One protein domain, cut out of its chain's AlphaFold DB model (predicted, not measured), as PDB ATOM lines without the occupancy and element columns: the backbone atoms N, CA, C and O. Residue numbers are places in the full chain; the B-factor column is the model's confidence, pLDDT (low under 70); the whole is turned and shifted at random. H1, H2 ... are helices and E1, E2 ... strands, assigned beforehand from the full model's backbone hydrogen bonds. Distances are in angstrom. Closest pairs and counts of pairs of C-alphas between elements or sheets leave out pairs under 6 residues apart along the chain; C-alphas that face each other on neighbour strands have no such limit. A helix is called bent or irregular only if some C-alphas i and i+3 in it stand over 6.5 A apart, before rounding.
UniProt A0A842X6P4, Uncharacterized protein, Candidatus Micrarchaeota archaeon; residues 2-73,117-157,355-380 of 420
ATOM      1  N   LYS A   2      -4.271  -2.508  91.844       60.09
ATOM      2  CA  LYS A   2      -3.382  -1.717  90.966       60.09
ATOM      3  C   LYS A   2      -2.885  -0.419  91.624       60.09
ATOM      4  O   LYS A   2      -1.681  -0.233  91.704       60.09
ATOM      5  N   ASP A   3      -3.781   0.371  92.210       68.56
ATOM      6  CA  ASP A   3      -3.418   1.650  92.858       68.56
ATOM      7  C   ASP A   3      -2.535   1.454  94.100       68.56
ATOM      8  O   ASP A   3      -1.670   2.262  94.411       68.56
ATOM      9  N   LYS A   4      -2.701   0.314  94.779       73.38
ATOM     10  CA  LYS A   4      -1.905  -0.068  95.953       73.38
ATOM     11  C   LYS A   4      -0.448  -0.383  95.588       73.38
ATOM     12  O   LYS A   4       0.450   0.140  96.234       73.38
ATOM     13  N   LYS A   5      -0.221  -1.181  94.534       74.06
ATOM     14  CA  LYS A   5       1.131  -1.463  94.010       74.06
ATOM     15  C   LYS A   5       1.772  -0.217  93.390       74.06
ATOM     16  O   LYS A   5       2.971  -0.017  93.524       74.06
ATOM     17  N   PHE A   6       0.979   0.636  92.739       79.38
ATOM     18  CA  PHE A   6       1.459   1.920  92.226       79.38
ATOM     19  C   PHE A   6       1.996   2.817  93.351       79.38
ATOM     20  O   PHE A   6       3.115   3.309  93.243       79.38
ATOM     21  N   ASN A   7       1.247   2.967  94.448       77.69
ATOM     22  CA  ASN A   7       1.671   3.775  95.594       77.69
ATOM     23  C   ASN A   7       2.917   3.207  96.288       77.69
ATOM     24  O   ASN A   7       3.769   3.976  96.720       77.69
ATOM     25  N   GLU A   8       3.049   1.880  96.356       76.94
ATOM     26  CA  GLU A   8       4.251   1.213  96.874       76.94
ATOM     27  C   GLU A   8       5.488   1.610  96.054       76.94
ATOM     28  O   GLU A   8       6.453   2.136  96.607       76.94
ATOM     29  N   TYR A   9       5.435   1.486  94.726       80.31
ATOM     30  CA  TYR A   9       6.554   1.884  93.869       80.31
ATOM     31  C   TYR A   9       6.787   3.397  93.846       80.31
ATOM     32  O   TYR A   9       7.934   3.823  93.874       80.31
ATOM     33  N   TYR A  10       5.738   4.224  93.854       81.06
ATOM     34  CA  TYR A  10       5.882   5.678  93.970       81.06
ATOM     35  C   TYR A  10       6.595   6.066  95.275       81.06
ATOM     36  O   TYR A  10       7.531   6.861  95.241       81.06
ATOM     37  N   SER A  11       6.237   5.430  96.399       76.75
ATOM     38  CA  SER A  11       6.902   5.660  97.686       76.75
ATOM     39  C   SER A  11       8.374   5.237  97.691       76.75
ATOM     40  O   SER A  11       9.184   5.891  98.340       76.75
ATOM     41  N   ALA A  12       8.759   4.226  96.901       76.56
ATOM     42  CA  ALA A  12      10.162   3.838  96.741       76.56
ATOM     43  C   ALA A  12      11.003   4.974  96.130       76.56
ATOM     44  O   ALA A  12      12.114   5.244  96.583       76.56
ATOM     45  N   PHE A  13      10.458   5.682  95.136       75.25
ATOM     46  CA  PHE A  13      11.130   6.811  94.486       75.25
ATOM     47  C   PHE A  13      11.166   8.084  95.350       75.25
ATOM     48  O   PHE A  13      11.992   8.963  95.097       75.25
ATOM     49  N   THR A  14      10.293   8.217  96.355       77.75
ATOM     50  CA  THR A  14      10.278   9.380  97.262       77.75
ATOM     51  C   THR A  14      11.007   9.133  98.581       77.75
ATOM     52  O   THR A  14      11.551  10.081  99.137       77.75
ATOM     53  N   ASN A  15      11.070   7.883  99.052       81.38
ATOM     54  CA  ASN A  15      11.613   7.497 100.360       81.38
ATOM     55  C   ASN A  15      12.871   6.620 100.246       81.38
ATOM     56  O   ASN A  15      13.053   5.679 101.017       81.38
ATOM     57  N   ASN A  16      13.742   6.913  99.277       76.75
ATOM     58  CA  ASN A  16      15.044   6.256  99.114       76.75
ATOM     59  C   ASN A  16      14.978   4.710  99.113       76.75
ATOM     60  O   ASN A  16      15.742   4.033  99.800       76.75
ATOM     61  N   GLY A  17      14.017   4.145  98.381       70.38
ATOM     62  CA  GLY A  17      13.836   2.699  98.252       70.38
ATOM     63  C   GLY A  17      13.156   2.014  99.437       70.38
ATOM     64  O   GLY A  17      12.916   0.811  99.359       70.38
ATOM     65  N   VAL A  18      12.814   2.728 100.514       76.94
ATOM     66  CA  VAL A  18      12.064   2.159 101.642       76.94
ATOM     67  C   VAL A  18      10.579   2.146 101.299       76.94
ATOM     68  O   VAL A  18       9.947   3.192 101.150       76.94
ATOM     69  N   VAL A  19      10.015   0.946 101.196       72.56
ATOM     70  CA  VAL A  19       8.588   0.731 100.972       72.56
ATOM     71  C   VAL A  19       7.965   0.021 102.160       72.56
ATOM     72  O   VAL A  19       8.530  -0.912 102.728       72.56
ATOM     73  N   THR A  20       6.761   0.435 102.538       66.94
ATOM     74  CA  THR A  20       5.951  -0.317 103.497       66.94
ATOM     75  C   THR A  20       5.170  -1.364 102.714       66.94
ATOM     76  O   THR A  20       4.196  -1.049 102.025       66.94
ATOM     77  N   ARG A  21       5.614  -2.623 102.771       61.59
ATOM     78  CA  ARG A  21       4.987  -3.700 102.001       61.59
ATOM     79  C   ARG A  21       3.587  -3.958 102.551       61.59
ATOM     80  O   ARG A  21       3.434  -4.428 103.676       61.59
ATOM     81  N   LEU A  22       2.557  -3.698 101.748       59.84
ATOM     82  CA  LEU A  22       1.150  -3.779 102.173       59.84
ATOM     83  C   LEU A  22       0.694  -5.192 102.579       59.84
ATOM     84  O   LEU A  22      -0.337  -5.329 103.233       59.84
ATOM     85  N   THR A  23       1.430  -6.233 102.182       61.34
ATOM     86  CA  THR A  23       1.122  -7.631 102.519       61.34
ATOM     87  C   THR A  23       1.485  -7.981 103.964       61.34
ATOM     88  O   THR A  23       0.766  -8.752 104.585       61.34
ATOM     89  N   ASP A  24       2.555  -7.384 104.504       61.41
ATOM     90  CA  ASP A  24       3.121  -7.731 105.820       61.41
ATOM     91  C   ASP A  24       3.257  -6.531 106.772       61.41
ATOM     92  O   ASP A  24       3.685  -6.695 107.912       61.41
ATOM     93  N   ASN A  25       2.915  -5.320 106.314       64.00
ATOM     94  CA  ASN A  25       3.059  -4.059 107.050       64.00
ATOM     95  C   ASN A  25       4.479  -3.829 107.614       64.00
ATOM     96  O   ASN A  25       4.659  -3.155 108.627       64.00
ATOM     97  N   LYS A  26       5.488  -4.412 106.957       65.31
ATOM     98  CA  LYS A  26       6.912  -4.288 107.289       65.31
ATOM     99  C   LYS A  26       7.599  -3.351 106.305       65.31
ATOM    100  O   LYS A  26       7.284  -3.354 105.113       65.31
ATOM    101  N   GLU A  27       8.548  -2.579 106.816       70.88
ATOM    102  CA  GLU A  27       9.469  -1.793 106.001       70.88
ATOM    103  C   GLU A  27      10.416  -2.744 105.267       70.88
ATOM    104  O   GLU A  27      11.056  -3.604 105.875       70.88
ATOM    105  N   ALA A  28      10.461  -2.625 103.946       71.00
ATOM    106  CA  ALA A  28      11.372  -3.359 103.090       71.00
ATOM    107  C   ALA A  28      12.126  -2.361 102.213       71.00
ATOM    108  O   ALA A  28      11.534  -1.444 101.647       71.00
ATOM    109  N   THR A  29      13.437  -2.540 102.099       73.50
ATOM    110  CA  THR A  29      14.252  -1.814 101.127       73.50
ATOM    111  C   THR A  29      14.170  -2.533  99.795       73.50
ATOM    112  O   THR A  29      14.447  -3.729  99.714       73.50
ATOM    113  N   LEU A  30      13.782  -1.807  98.759       77.25
ATOM    114  CA  LEU A  30      13.608  -2.343  97.426       77.25
ATOM    115  C   LEU A  30      14.825  -1.973  96.568       77.25
ATOM    116  O   LEU A  30      15.273  -0.825  96.560       77.25
ATOM    117  N   GLU A  31      15.396  -2.957  95.876       78.81
ATOM    118  CA  GLU A  31      16.528  -2.742  94.972       78.81
ATOM    119  C   GLU A  31      16.042  -2.345  93.574       78.81
ATOM    120  O   GLU A  31      15.122  -2.961  93.029       78.81
ATOM    121  N   ILE A  32      16.690  -1.360  92.938       76.69
ATOM    122  CA  ILE A  32      16.376  -0.953  91.551       76.69
ATOM    123  C   ILE A  32      16.415  -2.167  90.607       76.69
ATOM    124  O   ILE A  32      15.577  -2.301  89.713       76.69
ATOM    125  N   ARG A  33      17.345  -3.101  90.841       79.88
ATOM    126  CA  ARG A  33      17.477  -4.337  90.062       79.88
ATOM    127  C   ARG A  33      16.249  -5.252  90.164       79.88
ATOM    128  O   ARG A  33      15.866  -5.855  89.158       79.88
ATOM    129  N   ASP A  34      15.608  -5.334  91.329       78.12
ATOM    130  CA  ASP A  34      14.385  -6.126  91.521       78.12
ATOM    131  C   ASP A  34      13.203  -5.493  90.761       78.12
ATOM    132  O   ASP A  34      12.438  -6.188  90.089       78.12
ATOM    133  N   LEU A  35      13.118  -4.156  90.712       73.56
ATOM    134  CA  LEU A  35      12.104  -3.475  89.889       73.56
ATOM    135  C   LEU A  35      12.288  -3.688  88.385       73.56
ATOM    136  O   LEU A  35      11.303  -3.820  87.660       73.56
ATOM    137  N   LEU A  36      13.527  -3.718  87.899       72.31
ATOM    138  CA  LEU A  36      13.798  -3.901  86.472       72.31
ATOM    139  C   LEU A  36      13.595  -5.351  86.013       72.31
ATOM    140  O   LEU A  36      13.268  -5.582  84.849       72.31
ATOM    141  N   THR A  37      13.775  -6.327  86.906       77.38
ATOM    142  CA  THR A  37      13.669  -7.760  86.575       77.38
ATOM    143  C   THR A  37      12.290  -8.354  86.866       77.38
ATOM    144  O   THR A  37      11.881  -9.314  86.207       77.38
ATOM    145  N   SER A  38      11.536  -7.776  87.803       81.38
ATOM    146  CA  SER A  38      10.191  -8.234  88.147       81.38
ATOM    147  C   SER A  38       9.152  -7.842  87.093       81.38
ATOM    148  O   SER A  38       8.895  -6.663  86.846       81.38
ATOM    149  N   ARG A  39       8.459  -8.846  86.526       73.69
ATOM    150  CA  ARG A  39       7.377  -8.660  85.531       73.69
ATOM    151  C   ARG A  39       6.257  -7.732  86.001       73.69
ATOM    152  O   ARG A  39       5.640  -7.056  85.177       73.69
ATOM    153  N   ASP A  40       5.970  -7.727  87.299       75.50
ATOM    154  CA  ASP A  40       4.930  -6.874  87.870       75.50
ATOM    155  C   ASP A  40       5.384  -5.411  87.915       75.50
ATOM    156  O   ASP A  40       4.606  -4.522  87.573       75.50
ATOM    157  N   ALA A  41       6.638  -5.158  88.299       70.69
ATOM    158  CA  ALA A  41       7.198  -3.818  88.432       70.69
ATOM    159  C   ALA A  41       7.400  -3.127  87.075       70.69
ATOM    160  O   ALA A  41       7.046  -1.954  86.936       70.69
ATOM    161  N   THR A  42       7.839  -3.861  86.042       72.62
ATOM    162  CA  THR A  42       8.063  -3.317  84.686       72.62
ATOM    163  C   THR A  42       6.834  -2.592  84.122       72.62
ATOM    164  O   THR A  42       6.966  -1.630  83.370       72.62
ATOM    165  N   ARG A  43       5.616  -3.000  84.507       78.12
ATOM    166  CA  ARG A  43       4.375  -2.354  84.052       78.12
ATOM    167  C   ARG A  43       4.086  -1.014  84.741       78.12
ATOM    168  O   ARG A  43       3.444  -0.160  84.133       78.12
ATOM    169  N   PHE A  44       4.509  -0.835  85.991       80.69
ATOM    170  CA  PHE A  44       4.171   0.348  86.793       80.69
ATOM    171  C   PHE A  44       5.255   1.428  86.761       80.69
ATOM    172  O   PHE A  44       4.918   2.604  86.884       80.69
ATOM    173  N   ILE A  45       6.523   1.064  86.526       80.06
ATOM    174  CA  ILE A  45       7.639   2.024  86.442       80.06
ATOM    175  C   ILE A  45       7.336   3.171  85.469       80.06
ATOM    176  O   ILE A  45       7.482   4.326  85.873       80.06
ATOM    177  N   PRO A  46       6.844   2.927  84.235       81.38
ATOM    178  CA  PRO A  46       6.585   4.022  83.314       81.38
ATOM    179  C   PRO A  46       5.560   5.026  83.855       81.38
ATOM    180  O   PRO A  46       5.751   6.230  83.707       81.38
ATOM    181  N   GLN A  47       4.517   4.547  84.538       82.69
ATOM    182  CA  GLN A  47       3.456   5.385  85.106       82.69
ATOM    183  C   GLN A  47       3.940   6.194  86.316       82.69
ATOM    184  O   GLN A  47       3.607   7.371  86.446       82.69
ATOM    185  N   VAL A  48       4.748   5.584  87.188       82.50
ATOM    186  CA  VAL A  48       5.331   6.258  88.361       82.50
ATOM    187  C   VAL A  48       6.263   7.381  87.913       82.50
ATOM    188  O   VAL A  48       6.130   8.518  88.357       82.50
ATOM    189  N   VAL A  49       7.141   7.090  86.954       82.69
ATOM    190  CA  VAL A  49       8.068   8.068  86.376       82.69
ATOM    191  C   VAL A  49       7.321   9.220  85.698       82.69
ATOM    192  O   VAL A  49       7.670  10.378  85.907       82.69
ATOM    193  N   GLN A  50       6.264   8.932  84.930       83.94
ATOM    194  CA  GLN A  50       5.420   9.974  84.332       83.94
ATOM    195  C   GLN A  50       4.767  10.863  85.393       83.94
ATOM    196  O   GLN A  50       4.717  12.077  85.215       83.94
ATOM    197  N   THR A  51       4.305  10.279  86.500       84.81
ATOM    198  CA  THR A  51       3.660  11.020  87.593       84.81
ATOM    199  C   THR A  51       4.651  11.952  88.284       84.81
ATOM    200  O   THR A  51       4.360  13.134  88.416       84.81
ATOM    201  N   ILE A  52       5.852  11.469  88.620       83.56
ATOM    202  CA  ILE A  52       6.915  12.281  89.241       83.56
ATOM    203  C   ILE A  52       7.329  13.444  88.327       83.56
ATOM    204  O   ILE A  52       7.539  14.567  88.783       83.56
ATOM    205  N   ILE A  53       7.453  13.185  87.022       83.00
ATOM    206  CA  ILE A  53       7.829  14.219  86.052       83.00
ATOM    207  C   ILE A  53       6.696  15.233  85.870       83.00
ATOM    208  O   ILE A  53       6.974  16.429  85.811       83.00
ATOM    209  N   ARG A  54       5.438  14.782  85.800       82.44
ATOM    210  CA  ARG A  54       4.267  15.660  85.690       82.44
ATOM    211  C   ARG A  54       4.114  16.539  86.932       82.44
ATOM    212  O   ARG A  54       3.970  17.746  86.789       82.44
ATOM    213  N   GLU A  55       4.248  15.966  88.124       81.38
ATOM    214  CA  GLU A  55       4.218  16.697  89.395       81.38
ATOM    215  C   GLU A  55       5.317  17.773  89.457       81.38
ATOM    216  O   GLU A  55       5.096  18.880  89.938       81.38
ATOM    217  N   ALA A  56       6.500  17.491  88.901       70.38
ATOM    218  CA  ALA A  56       7.576  18.476  88.799       70.38
ATOM    219  C   ALA A  56       7.353  19.545  87.704       70.38
ATOM    220  O   ALA A  56       7.982  20.605  87.767       70.38
ATOM    221  N   LEU A  57       6.514  19.270  86.699       71.06
ATOM    222  CA  LEU A  57       6.220  20.159  85.568       71.06
ATOM    223  C   LEU A  57       5.146  21.203  85.922       71.06
ATOM    224  O   LEU A  57       5.325  22.382  85.622       71.06
ATOM    225  N   GLU A  58       4.053  20.772  86.559       62.78
ATOM    226  CA  GLU A  58       2.858  21.586  86.841       62.78
ATOM    227  C   GLU A  58       3.115  22.913  87.595       62.78
ATOM    228  O   GLU A  58       2.536  23.921  87.190       62.78
ATOM    229  N   PRO A  59       3.997  23.007  88.614       51.75
ATOM    230  CA  PRO A  59       4.151  24.242  89.390       51.75
ATOM    231  C   PRO A  59       5.053  25.310  88.747       51.75
ATOM    232  O   PRO A  59       5.159  26.407  89.288       51.75
ATOM    233  N   ASN A  60       5.747  25.017  87.638       59.41
ATOM    234  CA  ASN A  60       6.741  25.932  87.053       59.41
ATOM    235  C   ASN A  60       6.263  26.641  85.771       59.41
ATOM    236  O   ASN A  60       7.067  27.284  85.103       59.41
ATOM    237  N   LEU A  61       4.990  26.491  85.397       59.88
ATOM    238  CA  LEU A  61       4.407  27.158  84.232       59.88
ATOM    239  C   LEU A  61       3.642  28.402  84.697       59.88
ATOM    240  O   LEU A  61       2.573  28.292  85.287       59.88
ATOM    241  N   MET A  62       4.187  29.583  84.429       61.12
ATOM    242  CA  MET A  62       3.591  30.875  84.766       61.12
ATOM    243  C   MET A  62       2.945  31.549  83.550       61.12
ATOM    244  O   MET A  62       1.947  32.248  83.686       61.12
ATOM    245  N   ILE A  63       3.507  31.369  82.356       64.12
ATOM    246  CA  ILE A  63       3.102  32.146  81.169       64.12
ATOM    247  C   ILE A  63       2.078  31.391  80.340       64.12
ATOM    248  O   ILE A  63       1.049  31.933  79.951       64.12
ATOM    249  N   VAL A  64       2.364  30.115  80.095       63.84
ATOM    250  CA  VAL A  64       1.526  29.236  79.280       63.84
ATOM    251  C   VAL A  64       0.069  29.194  79.765       63.84
ATOM    252  O   VAL A  64      -0.796  29.415  78.925       63.84
ATOM    253  N   PRO A  65      -0.245  28.991  81.063       60.81
ATOM    254  CA  PRO A  65      -1.641  28.931  81.506       60.81
ATOM    255  C   PRO A  65      -2.371  30.281  81.454       60.81
ATOM    256  O   PRO A  65      -3.595  30.292  81.399       60.81
ATOM    257  N   ASN A  66      -1.643  31.401  81.481       69.75
ATOM    258  CA  ASN A  66      -2.244  32.736  81.493       69.75
ATOM    259  C   ASN A  66      -2.487  33.297  80.087       69.75
ATOM    260  O   ASN A  66      -3.342  34.157  79.930       69.75
ATOM    261  N   LEU A  67      -1.734  32.845  79.078       78.12
ATOM    262  CA  LEU A  67      -1.782  33.407  77.721       78.12
ATOM    263  C   LEU A  67      -2.249  32.433  76.639       78.12
ATOM    264  O   LEU A  67      -2.665  32.873  75.570       78.12
ATOM    265  N   PHE A  68      -2.145  31.122  76.868       83.94
ATOM    266  CA  PHE A  68      -2.479  30.126  75.855       83.94
ATOM    267  C   PHE A  68      -3.627  29.242  76.322       83.94
ATOM    268  O   PHE A  68      -3.520  28.550  77.335       83.94
ATOM    269  N   GLN A  69      -4.705  29.199  75.541       84.56
ATOM    270  CA  GLN A  69      -5.814  28.285  75.809       84.56
ATOM    271  C   GLN A  69      -5.452  26.879  75.313       84.56
ATOM    272  O   GLN A  69      -5.026  26.702  74.168       84.56
ATOM    273  N   GLU A  70      -5.588  25.864  76.170       85.12
ATOM    274  CA  GLU A  70      -5.243  24.486  75.809       85.12
ATOM    275  C   GLU A  70      -6.353  23.834  74.970       85.12
ATOM    276  O   GLU A  70      -7.489  23.694  75.420       85.12
ATOM    277  N   VAL A  71      -5.999  23.353  73.777       84.19
ATOM    278  CA  VAL A  71      -6.856  22.528  72.919       84.19
ATOM    279  C   VAL A  71      -6.233  21.144  72.784       84.19
ATOM    280  O   VAL A  71      -5.095  20.987  72.334       84.19
ATOM    281  N   ARG A  72      -6.988  20.109  73.157       84.94
ATOM    282  CA  ARG A  72      -6.529  18.718  73.079       84.94
ATOM    283  C   ARG A  72      -6.867  18.113  71.729       84.94
ATOM    284  O   ARG A  72      -8.011  18.177  71.292       84.94
ATOM    285  N   MET A  73      -5.882  17.481  71.096       81.69
ATOM    286  CA  MET A  73      -6.063  16.822  69.805       81.69
ATOM    287  C   MET A  73      -5.811  15.320  69.910       81.69
ATOM    288  O   MET A  73      -4.690  14.886  70.168       81.69
ATOM    289  N   SER A 117       4.763  19.609  67.326       87.38
ATOM    290  CA  SER A 117       6.157  19.150  67.351       87.38
ATOM    291  C   SER A 117       6.443  18.242  68.552       87.38
ATOM    292  O   SER A 117       5.672  18.165  69.509       87.38
ATOM    293  N   LYS A 118       7.541  17.478  68.482       89.44
ATOM    294  CA  LYS A 118       7.997  16.607  69.578       89.44
ATOM    295  C   LYS A 118       9.058  17.333  70.402       89.44
ATOM    296  O   LYS A 118      10.101  17.690  69.865       89.44
ATOM    297  N   HIS A 119       8.829  17.447  71.704       88.31
ATOM    298  CA  HIS A 119       9.759  18.047  72.661       88.31
ATOM    299  C   HIS A 119      10.128  17.010  73.719       88.31
ATOM    300  O   HIS A 119       9.276  16.233  74.139       88.31
ATOM    301  N   GLY A 120      11.392  16.924  74.127       88.12
ATOM    302  CA  GLY A 120      11.806  15.892  75.073       88.12
ATOM    303  C   GLY A 120      13.289  15.911  75.407       88.12
ATOM    304  O   GLY A 120      14.074  16.576  74.737       88.12
ATOM    305  N   LEU A 121      13.663  15.140  76.425       87.88
ATOM    306  CA  LEU A 121      15.045  14.930  76.850       87.88
ATOM    307  C   LEU A 121      15.296  13.449  77.143       87.88
ATOM    308  O   LEU A 121      14.365  12.672  77.352       87.88
ATOM    309  N   MET A 122      16.563  13.054  77.146       87.44
ATOM    310  CA  MET A 122      16.993  11.692  77.450       87.44
ATOM    311  C   MET A 122      17.877  11.716  78.693       87.44
ATOM    312  O   MET A 122      18.912  12.377  78.696       87.44
ATOM    313  N   ILE A 123      17.462  11.002  79.735       85.50
ATOM    314  CA  ILE A 123      18.250  10.787  80.950       85.50
ATOM    315  C   ILE A 123      18.983   9.465  80.773       85.50
ATOM    316  O   ILE A 123      18.353   8.439  80.528       85.50
ATOM    317  N   ARG A 124      20.310   9.488  80.865       85.62
ATOM    318  CA  ARG A 124      21.145   8.285  80.793       85.62
ATOM    319  C   ARG A 124      21.509   7.874  82.214       85.62
ATOM    320  O   ARG A 124      21.990   8.707  82.974       85.62
ATOM    321  N   VAL A 125      21.266   6.615  82.546       82.44
ATOM    322  CA  VAL A 125      21.596   5.985  83.823       82.44
ATOM    323  C   VAL A 125      22.600   4.877  83.527       82.44
ATOM    324  O   VAL A 125      22.365   4.037  82.654       82.44
ATOM    325  N   THR A 126      23.747   4.918  84.196       83.75
ATOM    326  CA  THR A 126      24.778   3.887  84.052       83.75
ATOM    327  C   THR A 126      24.452   2.694  84.949       83.75
ATOM    328  O   THR A 126      23.700   2.825  85.920       83.75
ATOM    329  N   GLU A 127      24.987   1.521  84.622       78.31
ATOM    330  CA  GLU A 127      24.721   0.307  85.395       78.31
ATOM    331  C   GLU A 127      25.289   0.392  86.826       78.31
ATOM    332  O   GLU A 127      24.701  -0.176  87.739       78.31
ATOM    333  N   GLU A 128      26.345   1.174  87.076       80.06
ATOM    334  CA  GLU A 128      26.892   1.379  88.429       80.06
ATOM    335  C   GLU A 128      25.888   2.083  89.347       80.06
ATOM    336  O   GLU A 128      25.713   1.691  90.493       80.06
ATOM    337  N   VAL A 129      25.145   3.069  88.832       79.31
ATOM    338  CA  VAL A 129      24.102   3.770  89.605       79.31
ATOM    339  C   VAL A 129      22.958   2.820  89.982       79.31
ATOM    340  O   VAL A 129      22.352   2.957  91.047       79.31
ATOM    341  N   ILE A 130      22.666   1.850  89.111       80.50
ATOM    342  CA  ILE A 130      21.663   0.806  89.350       80.50
ATOM    343  C   ILE A 130      22.180  -0.201  90.385       80.50
ATOM    344  O   ILE A 130      21.417  -0.603  91.264       80.50
ATOM    345  N   GLN A 131      23.459  -0.580  90.305       80.25
ATOM    346  CA  GLN A 131      24.114  -1.477  91.263       80.25
ATOM    347  C   GLN A 131      24.221  -0.851  92.659       80.25
ATOM    348  O   GLN A 131      23.953  -1.532  93.646       80.25
ATOM    349  N   ASP A 132      24.506   0.448  92.739       83.06
ATOM    350  CA  ASP A 132      24.619   1.201  93.994       83.06
ATOM    351  C   ASP A 132      23.255   1.608  94.592       83.06
ATOM    352  O   ASP A 132      23.198   2.290  95.616       83.06
ATOM    353  N   ASN A 133      22.141   1.199  93.969       78.94
ATOM    354  CA  ASN A 133      20.767   1.403  94.441       78.94
ATOM    355  C   ASN A 133      20.415   2.869  94.793       78.94
ATOM    356  O   ASN A 133      19.704   3.141  95.765       78.94
ATOM    357  N   GLN A 134      20.912   3.839  94.017       82.75
ATOM    358  CA  GLN A 134      20.762   5.269  94.325       82.75
ATOM    359  C   GLN A 134      19.400   5.839  93.878       82.75
ATOM    360  O   GLN A 134      19.294   6.572  92.889       82.75
ATOM    361  N   TRP A 135      18.341   5.536  94.637       80.56
ATOM    362  CA  TRP A 135      16.970   6.006  94.379       80.56
ATOM    363  C   TRP A 135      16.821   7.528  94.392       80.56
ATOM    364  O   TRP A 135      16.177   8.097  93.508       80.56
ATOM    365  N   ASP A 136      17.424   8.194  95.378       81.62
ATOM    366  CA  ASP A 136      17.295   9.645  95.545       81.62
ATOM    367  C   ASP A 136      17.925  10.413  94.375       81.62
ATOM    368  O   ASP A 136      17.331  11.339  93.819       81.62
ATOM    369  N   VAL A 137      19.086   9.951  93.905       82.69
ATOM    370  CA  VAL A 137      19.761  10.527  92.738       82.69
ATOM    371  C   VAL A 137      18.855  10.412  91.511       82.69
ATOM    372  O   VAL A 137      18.582  11.417  90.853       82.69
ATOM    373  N   MET A 138      18.301   9.228  91.235       81.38
ATOM    374  CA  MET A 138      17.374   9.020  90.114       81.38
ATOM    375  C   MET A 138      16.124   9.912  90.217       81.38
ATOM    376  O   MET A 138      15.731  10.538  89.227       81.38
ATOM    377  N   GLY A 139      15.539  10.037  91.411       82.75
ATOM    378  CA  GLY A 139      14.409  10.931  91.672       82.75
ATOM    379  C   GLY A 139      14.750  12.410  91.450       82.75
ATOM    380  O   GLY A 139      13.961  13.151  90.855       82.75
ATOM    381  N   LEU A 140      15.940  12.853  91.863       84.75
ATOM    382  CA  LEU A 140      16.425  14.216  91.637       84.75
ATOM    383  C   LEU A 140      16.575  14.521  90.141       84.75
ATOM    384  O   LEU A 140      16.092  15.561  89.682       84.75
ATOM    385  N   TRP A 141      17.167  13.607  89.365       85.38
ATOM    386  CA  TRP A 141      17.305  13.756  87.912       85.38
ATOM    387  C   TRP A 141      15.949  13.788  87.198       85.38
ATOM    388  O   TRP A 141      15.761  14.603  86.294       85.38
ATOM    389  N   MET A 142      14.977  12.972  87.619       86.75
ATOM    390  CA  MET A 142      13.618  12.993  87.059       86.75
ATOM    391  C   MET A 142      12.891  14.313  87.336       86.75
ATOM    392  O   MET A 142      12.272  14.880  86.433       86.75
ATOM    393  N   ARG A 143      13.006  14.861  88.551       86.62
ATOM    394  CA  ARG A 143      12.434  16.180  88.872       86.62
ATOM    395  C   ARG A 143      13.146  17.305  88.120       86.62
ATOM    396  O   ARG A 143      12.494  18.230  87.638       86.62
ATOM    397  N   ALA A 144      14.472  17.231  87.983       86.31
ATOM    398  CA  ALA A 144      15.248  18.186  87.192       86.31
ATOM    399  C   ALA A 144      14.852  18.146  85.707       86.31
ATOM    400  O   ALA A 144      14.714  19.196  85.080       86.31
ATOM    401  N   ALA A 145      14.595  16.951  85.172       86.00
ATOM    402  CA  ALA A 145      14.070  16.751  83.829       86.00
ATOM    403  C   ALA A 145      12.675  17.369  83.649       86.00
ATOM    404  O   ALA A 145      12.471  18.110  82.690       86.00
ATOM    405  N   GLY A 146      11.744  17.146  84.585       85.56
ATOM    406  CA  GLY A 146      10.424  17.793  84.567       85.56
ATOM    407  C   GLY A 146      10.525  19.319  84.552       85.56
ATOM    408  O   GLY A 146       9.955  19.977  83.681       85.56
ATOM    409  N   LYS A 147      11.367  19.892  85.422       85.31
ATOM    410  CA  LYS A 147      11.645  21.337  85.422       85.31
ATOM    411  C   LYS A 147      12.232  21.807  84.090       85.31
ATOM    412  O   LYS A 147      11.802  22.830  83.571       85.31
ATOM    413  N   ALA A 148      13.190  21.084  83.510       85.75
ATOM    414  CA  ALA A 148      13.791  21.447  82.226       85.75
ATOM    415  C   ALA A 148      12.768  21.458  81.075       85.75
ATOM    416  O   ALA A 148      12.791  22.378  80.256       85.75
ATOM    417  N   LEU A 149      11.840  20.494  81.041       86.75
ATOM    418  CA  LEU A 149      10.747  20.469  80.063       86.75
ATOM    419  C   LEU A 149       9.806  21.668  80.227       86.75
ATOM    420  O   LEU A 149       9.463  22.297  79.226       86.75
ATOM    421  N   ALA A 150       9.453  22.030  81.465       85.38
ATOM    422  CA  ALA A 150       8.633  23.212  81.735       85.38
ATOM    423  C   ALA A 150       9.315  24.495  81.232       85.38
ATOM    424  O   ALA A 150       8.704  25.280  80.512       85.38
ATOM    425  N   ARG A 151      10.613  24.665  81.520       84.75
ATOM    426  CA  ARG A 151      11.399  25.821  81.047       84.75
ATOM    427  C   ARG A 151      11.443  25.904  79.524       84.75
ATOM    428  O   ARG A 151      11.246  26.975  78.967       84.75
ATOM    429  N   HIS A 152      11.677  24.777  78.848       88.25
ATOM    430  CA  HIS A 152      11.681  24.733  77.386       88.25
ATOM    431  C   HIS A 152      10.316  25.135  76.806       88.25
ATOM    432  O   HIS A 152      10.252  25.847  75.805       88.25
ATOM    433  N   LYS A 153       9.222  24.695  77.436       87.31
ATOM    434  CA  LYS A 153       7.854  25.028  77.023       87.31
ATOM    435  C   LYS A 153       7.586  26.531  77.107       87.31
ATOM    436  O   LYS A 153       7.076  27.102  76.148       87.31
ATOM    437  N   GLU A 154       8.000  27.181  78.195       84.75
ATOM    438  CA  GLU A 154       7.885  28.640  78.338       84.75
ATOM    439  C   GLU A 154       8.786  29.415  77.372       84.75
ATOM    440  O   GLU A 154       8.334  30.369  76.742       84.75
ATOM    441  N   GLN A 155      10.044  28.996  77.211       86.69
ATOM    442  CA  GLN A 155      10.981  29.626  76.274       86.69
ATOM    443  C   GLN A 155      10.457  29.592  74.841       86.69
ATOM    444  O   GLN A 155      10.556  30.580  74.116       86.69
ATOM    445  N   TYR A 156       9.891  28.457  74.433       88.88
ATOM    446  CA  TYR A 156       9.315  28.314  73.106       88.88
ATOM    447  C   TYR A 156       8.091  29.221  72.922       88.88
ATOM    448  O   TYR A 156       7.987  29.886  71.893       88.88
ATOM    449  N   ALA A 157       7.210  29.301  73.926       86.75
ATOM    450  CA  ALA A 157       6.045  30.184  73.902       86.75
ATOM    451  C   ALA A 157       6.437  31.667  73.772       86.75
ATOM    452  O   ALA A 157       5.903  32.375  72.925       86.75
ATOM    453  N   GLN A 355      -0.127  14.965  72.969       86.12
ATOM    454  CA  GLN A 355       0.356  13.942  73.877       86.12
ATOM    455  C   GLN A 355       1.033  14.627  75.056       86.12
ATOM    456  O   GLN A 355       1.917  15.467  74.861       86.12
ATOM    457  N   GLY A 356       0.604  14.272  76.267       81.81
ATOM    458  CA  GLY A 356       1.257  14.717  77.496       81.81
ATOM    459  C   GLY A 356       2.638  14.082  77.679       81.81
ATOM    460  O   GLY A 356       3.192  13.493  76.750       81.81
ATOM    461  N   VAL A 357       3.181  14.192  78.890       85.12
ATOM    462  CA  VAL A 357       4.443  13.542  79.264       85.12
ATOM    463  C   VAL A 357       4.343  12.035  79.052       85.12
ATOM    464  O   VAL A 357       3.572  11.350  79.720       85.12
ATOM    465  N   GLU A 358       5.178  11.521  78.162       85.94
ATOM    466  CA  GLU A 358       5.415  10.100  77.968       85.94
ATOM    467  C   GLU A 358       6.872   9.755  78.193       85.94
ATOM    468  O   GLU A 358       7.766  10.596  78.081       85.94
ATOM    469  N   ASN A 359       7.108   8.481  78.473       84.06
ATOM    470  CA  ASN A 359       8.434   7.919  78.561       84.06
ATOM    471  C   ASN A 359       8.602   6.701  77.655       84.06
ATOM    472  O   ASN A 359       7.682   5.921  77.429       84.06
ATOM    473  N   SER A 360       9.818   6.539  77.149       81.81
ATOM    474  CA  SER A 360      10.253   5.352  76.426       81.81
ATOM    475  C   SER A 360      11.637   4.956  76.919       81.81
ATOM    476  O   SER A 360      12.528   5.805  76.998       81.81
ATOM    477  N   GLU A 361      11.822   3.681  77.229       79.50
ATOM    478  CA  GLU A 361      13.127   3.135  77.590       79.50
ATOM    479  C   GLU A 361      13.938   2.821  76.327       79.50
ATOM    480  O   GLU A 361      13.403   2.375  75.310       79.50
ATOM    481  N   PHE A 362      15.238   3.080  76.394       77.75
ATOM    482  CA  PHE A 362      16.215   2.691  75.390       77.75
ATOM    483  C   PHE A 362      17.442   2.106  76.088       77.75
ATOM    484  O   PHE A 362      17.961   2.704  77.028       77.75
ATOM    485  N   THR A 363      17.933   0.967  75.612       80.25
ATOM    486  CA  THR A 363      19.116   0.301  76.170       80.25
ATOM    487  C   THR A 363      20.214   0.260  75.117       80.25
ATOM    488  O   THR A 363      19.973  -0.182  73.996       80.25
ATOM    489  N   ASP A 364      21.411   0.723  75.480       80.62
ATOM    490  CA  ASP A 364      22.612   0.625  74.649       80.62
ATOM    491  C   ASP A 364      23.505  -0.508  75.186       80.62
ATOM    492  O   ASP A 364      24.188  -0.308  76.195       80.62
ATOM    493  N   PRO A 365      23.508  -1.694  74.544       77.88
ATOM    494  CA  PRO A 365      24.251  -2.855  75.030       77.88
ATOM    495  C   PRO A 365      25.770  -2.727  74.859       77.88
ATOM    496  O   PRO A 365      26.500  -3.547  75.394       77.88
ATOM    497  N   MET A 366      26.272  -1.747  74.099       78.19
ATOM    498  CA  MET A 366      27.717  -1.598  73.878       78.19
ATOM    499  C   MET A 366      28.393  -0.749  74.959       78.19
ATOM    500  O   MET A 366      29.615  -0.755  75.086       78.19
ATOM    501  N   ARG A 367      27.606   0.035  75.700       76.19
ATOM    502  CA  ARG A 367      28.104   0.947  76.735       76.19
ATOM    503  C   ARG A 367      27.494   0.672  78.107       76.19
ATOM    504  O   ARG A 367      27.677   1.509  78.977       76.19
ATOM    505  N   ASP A 368      26.749  -0.426  78.261       76.81
ATOM    506  CA  ASP A 368      26.028  -0.805  79.487       76.81
ATOM    507  C   ASP A 368      25.260   0.371  80.118       76.81
ATOM    508  O   ASP A 368      25.286   0.619  81.323       76.81
ATOM    509  N   ILE A 369      24.576   1.148  79.270       81.62
ATOM    510  CA  ILE A 369      23.791   2.311  79.690       81.62
ATOM    511  C   ILE A 369      22.322   2.066  79.377       81.62
ATOM    512  O   ILE A 369      21.937   1.756  78.243       81.62
ATOM    513  N   ARG A 370      21.480   2.320  80.378       79.88
ATOM    514  CA  ARG A 370      20.032   2.420  80.216       79.88
ATOM    515  C   ARG A 370      19.641   3.878  80.131       79.88
ATOM    516  O   ARG A 370      20.139   4.724  80.864       79.88
ATOM    517  N   ALA A 371      18.745   4.200  79.219       82.00
ATOM    518  CA  ALA A 371      18.309   5.561  79.024       82.00
ATOM    519  C   ALA A 371      16.793   5.661  79.042       82.00
ATOM    520  O   ALA A 371      16.075   4.947  78.346       82.00
ATOM    521  N   LEU A 372      16.322   6.616  79.825       83.06
ATOM    522  CA  LEU A 372      14.933   7.001  79.899       83.06
ATOM    523  C   LEU A 372      14.741   8.238  79.028       83.06
ATOM    524  O   LEU A 372      15.211   9.330  79.350       83.06
ATOM    525  N   LYS A 373      14.036   8.078  77.915       87.38
ATOM    526  CA  LYS A 373      13.592   9.205  77.102       87.38
ATOM    527  C   LYS A 373      12.245   9.679  77.615       87.38
ATOM    528  O   LYS A 373      11.343   8.869  77.783       87.38
ATOM    529  N   VAL A 374      12.122  10.982  77.823       86.56
ATOM    530  CA  VAL A 374      10.891  11.657  78.231       86.56
ATOM    531  C   VAL A 374      10.492  12.602  77.108       86.56
ATOM    532  O   VAL A 374      11.328  13.365  76.621       86.56
ATOM    533  N   ASN A 375       9.242  12.547  76.660       88.25
ATOM    534  CA  ASN A 375       8.759  13.380  75.569       88.25
ATOM    535  C   ASN A 375       7.312  13.829  75.740       88.25
ATOM    536  O   ASN A 375       6.467  13.068  76.180       88.25
ATOM    537  N   GLU A 376       7.031  15.032  75.259       88.88
ATOM    538  CA  GLU A 376       5.700  15.586  75.040       88.88
ATOM    539  C   GLU A 376       5.513  15.892  73.550       88.88
ATOM    540  O   GLU A 376       6.484  16.076  72.801       88.88
ATOM    541  N   ARG A 377       4.258  15.963  73.103       89.06
ATOM    542  CA  ARG A 377       3.924  16.480  71.774       89.06
ATOM    543  C   ARG A 377       2.924  17.609  71.907       89.06
ATOM    544  O   ARG A 377       1.753  17.376  72.215       89.06
ATOM    545  N   TYR A 378       3.402  18.812  71.636       90.00
ATOM    546  CA  TYR A 378       2.589  20.012  71.638       90.00
ATOM    547  C   TYR A 378       2.997  20.943  70.496       90.00
ATOM    548  O   TYR A 378       4.075  20.809  69.914       90.00
ATOM    549  N   GLY A 379       2.103  21.856  70.152       86.44
ATOM    550  CA  GLY A 379       2.346  22.961  69.240       86.44
ATOM    551  C   GLY A 379       1.782  24.234  69.844       86.44
ATOM    552  O   GLY A 379       0.783  24.185  70.559       86.44
ATOM    553  N   PHE A 380       2.426  25.360  69.569       88.06
ATOM    554  CA  PHE A 380       1.887  26.665  69.922       88.06
ATOM    555  C   PHE A 380       1.424  27.382  68.669       88.06
ATOM    556  O   PHE A 380       2.008  27.235  67.593       88.06
TER     557      PHE A 380
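What this domain is: This is residues 2 to 73, 117 to 157 and 355 to 380 of the 420 residues of an uncharacterized protein of Candidatus Micrarchaeota archaeon (UniProt A0A842X6P4). A twisted sheet of three strands has two long helices, H3 and H6, crossing over one face, while the other face is bare of named helices. At one end of this slab H1 packs across H3 and on the small hairpin of E1 and E2, with the short H2 and H5 nearby; H4 and E3 lie at the other end. The 139 printed residues have six named helices and six named strands, in the order H1 E1 E2 H2 H3 H4 E3 E4 H5 H6 E5 E6. The large sheet has the order E4, E6, E5 and is antiparallel; the class is mixed, helices and strands. The whole is compact, with a radius of gyration of the C-alphas of 16.5 A and spans of 49 by 39 by 24 A.

How they stand to each other: Begin at the inner strand E6, residues 369 to 380. Beside it is the edge strand E4, residues 117 to 126, antiparallel at 164 degrees, with N 121 and O 374 within hydrogen-bond range at 2.9 A. E6 forms a hairpin with the other edge strand, E5, residues 355 to 364, where N 360 and O 373 are 2.9 A apart. H6, residues 135 to 157, is on this sheet at a height of 9.1 A, over E4 and E6. H3, residues 39 to 60, is on the same face at a height of 9.0 A, over E5, making two layers, helices on one face of a sheet. H3 touches H6 at a steep tilt of 48 degrees, the closest C-alphas being those of Ile 53 and Gly 146, 4.7 A apart. H1, residues 2 to 14, touches H3 at a steep tilt of 62 degrees, with its residues 6 to 10 alone; C-alphas 10 and 48 are the closest, at 5.7 A. Look next to E1, residues 18 to 21, and E2, residues 26 to 29, an antiparallel hairpin with N 19 and O 28 at 2.9 A. H2, residues 32 to 37, touches H5, residues 127 to 131, the closest C-alphas being those of Ile 32 and Ile 130, 6.0 A apart. H4, residues 64 to 67, only just touches H6, with 3 pairs of C-alphas within 8 A, the closest being those of Val 64 and Glu 154 at 6.5 A. E3, residues 68 to 72, pairs with no named strand and is near E6. Every O i to N i+4 pair is within hydrogen-bond range in H1, H2, H5 and H6, and 12 of 18 are in H3; H4 is too short for such a pair.

Where its parts are: Find C-alpha 2 at (-3.382, -1.717, 90.966), where H1 begins its 18.7 A. H3 runs 34.6 A from C-alpha 39 at (7.377, -8.660, 85.531); it is irregular, but only just, with C-alphas 43 and 46 6.8 A apart. H6 is 33.5 A long, E4 29.3 A and E5 25.9 A. E6 runs 34.2 A to C-alpha 380 at (1.887, 26.665, 69.922).

The domain as a whole: The two C-alphas farthest apart are those of Asp 24 and Leu 67, at 50.1 A. Residues 74 to 116 are not printed, a gap of 12.7 A between C-alphas 73 and 117, nor are 158 to 354, a gap of 17.2 A between C-alphas 157 and 355. The links that are printed whole are tight. The mean pLDDT of the printed part is 79.0; look for values under 70 at residues 2 to 3, 20 to 26 and 58 to 66.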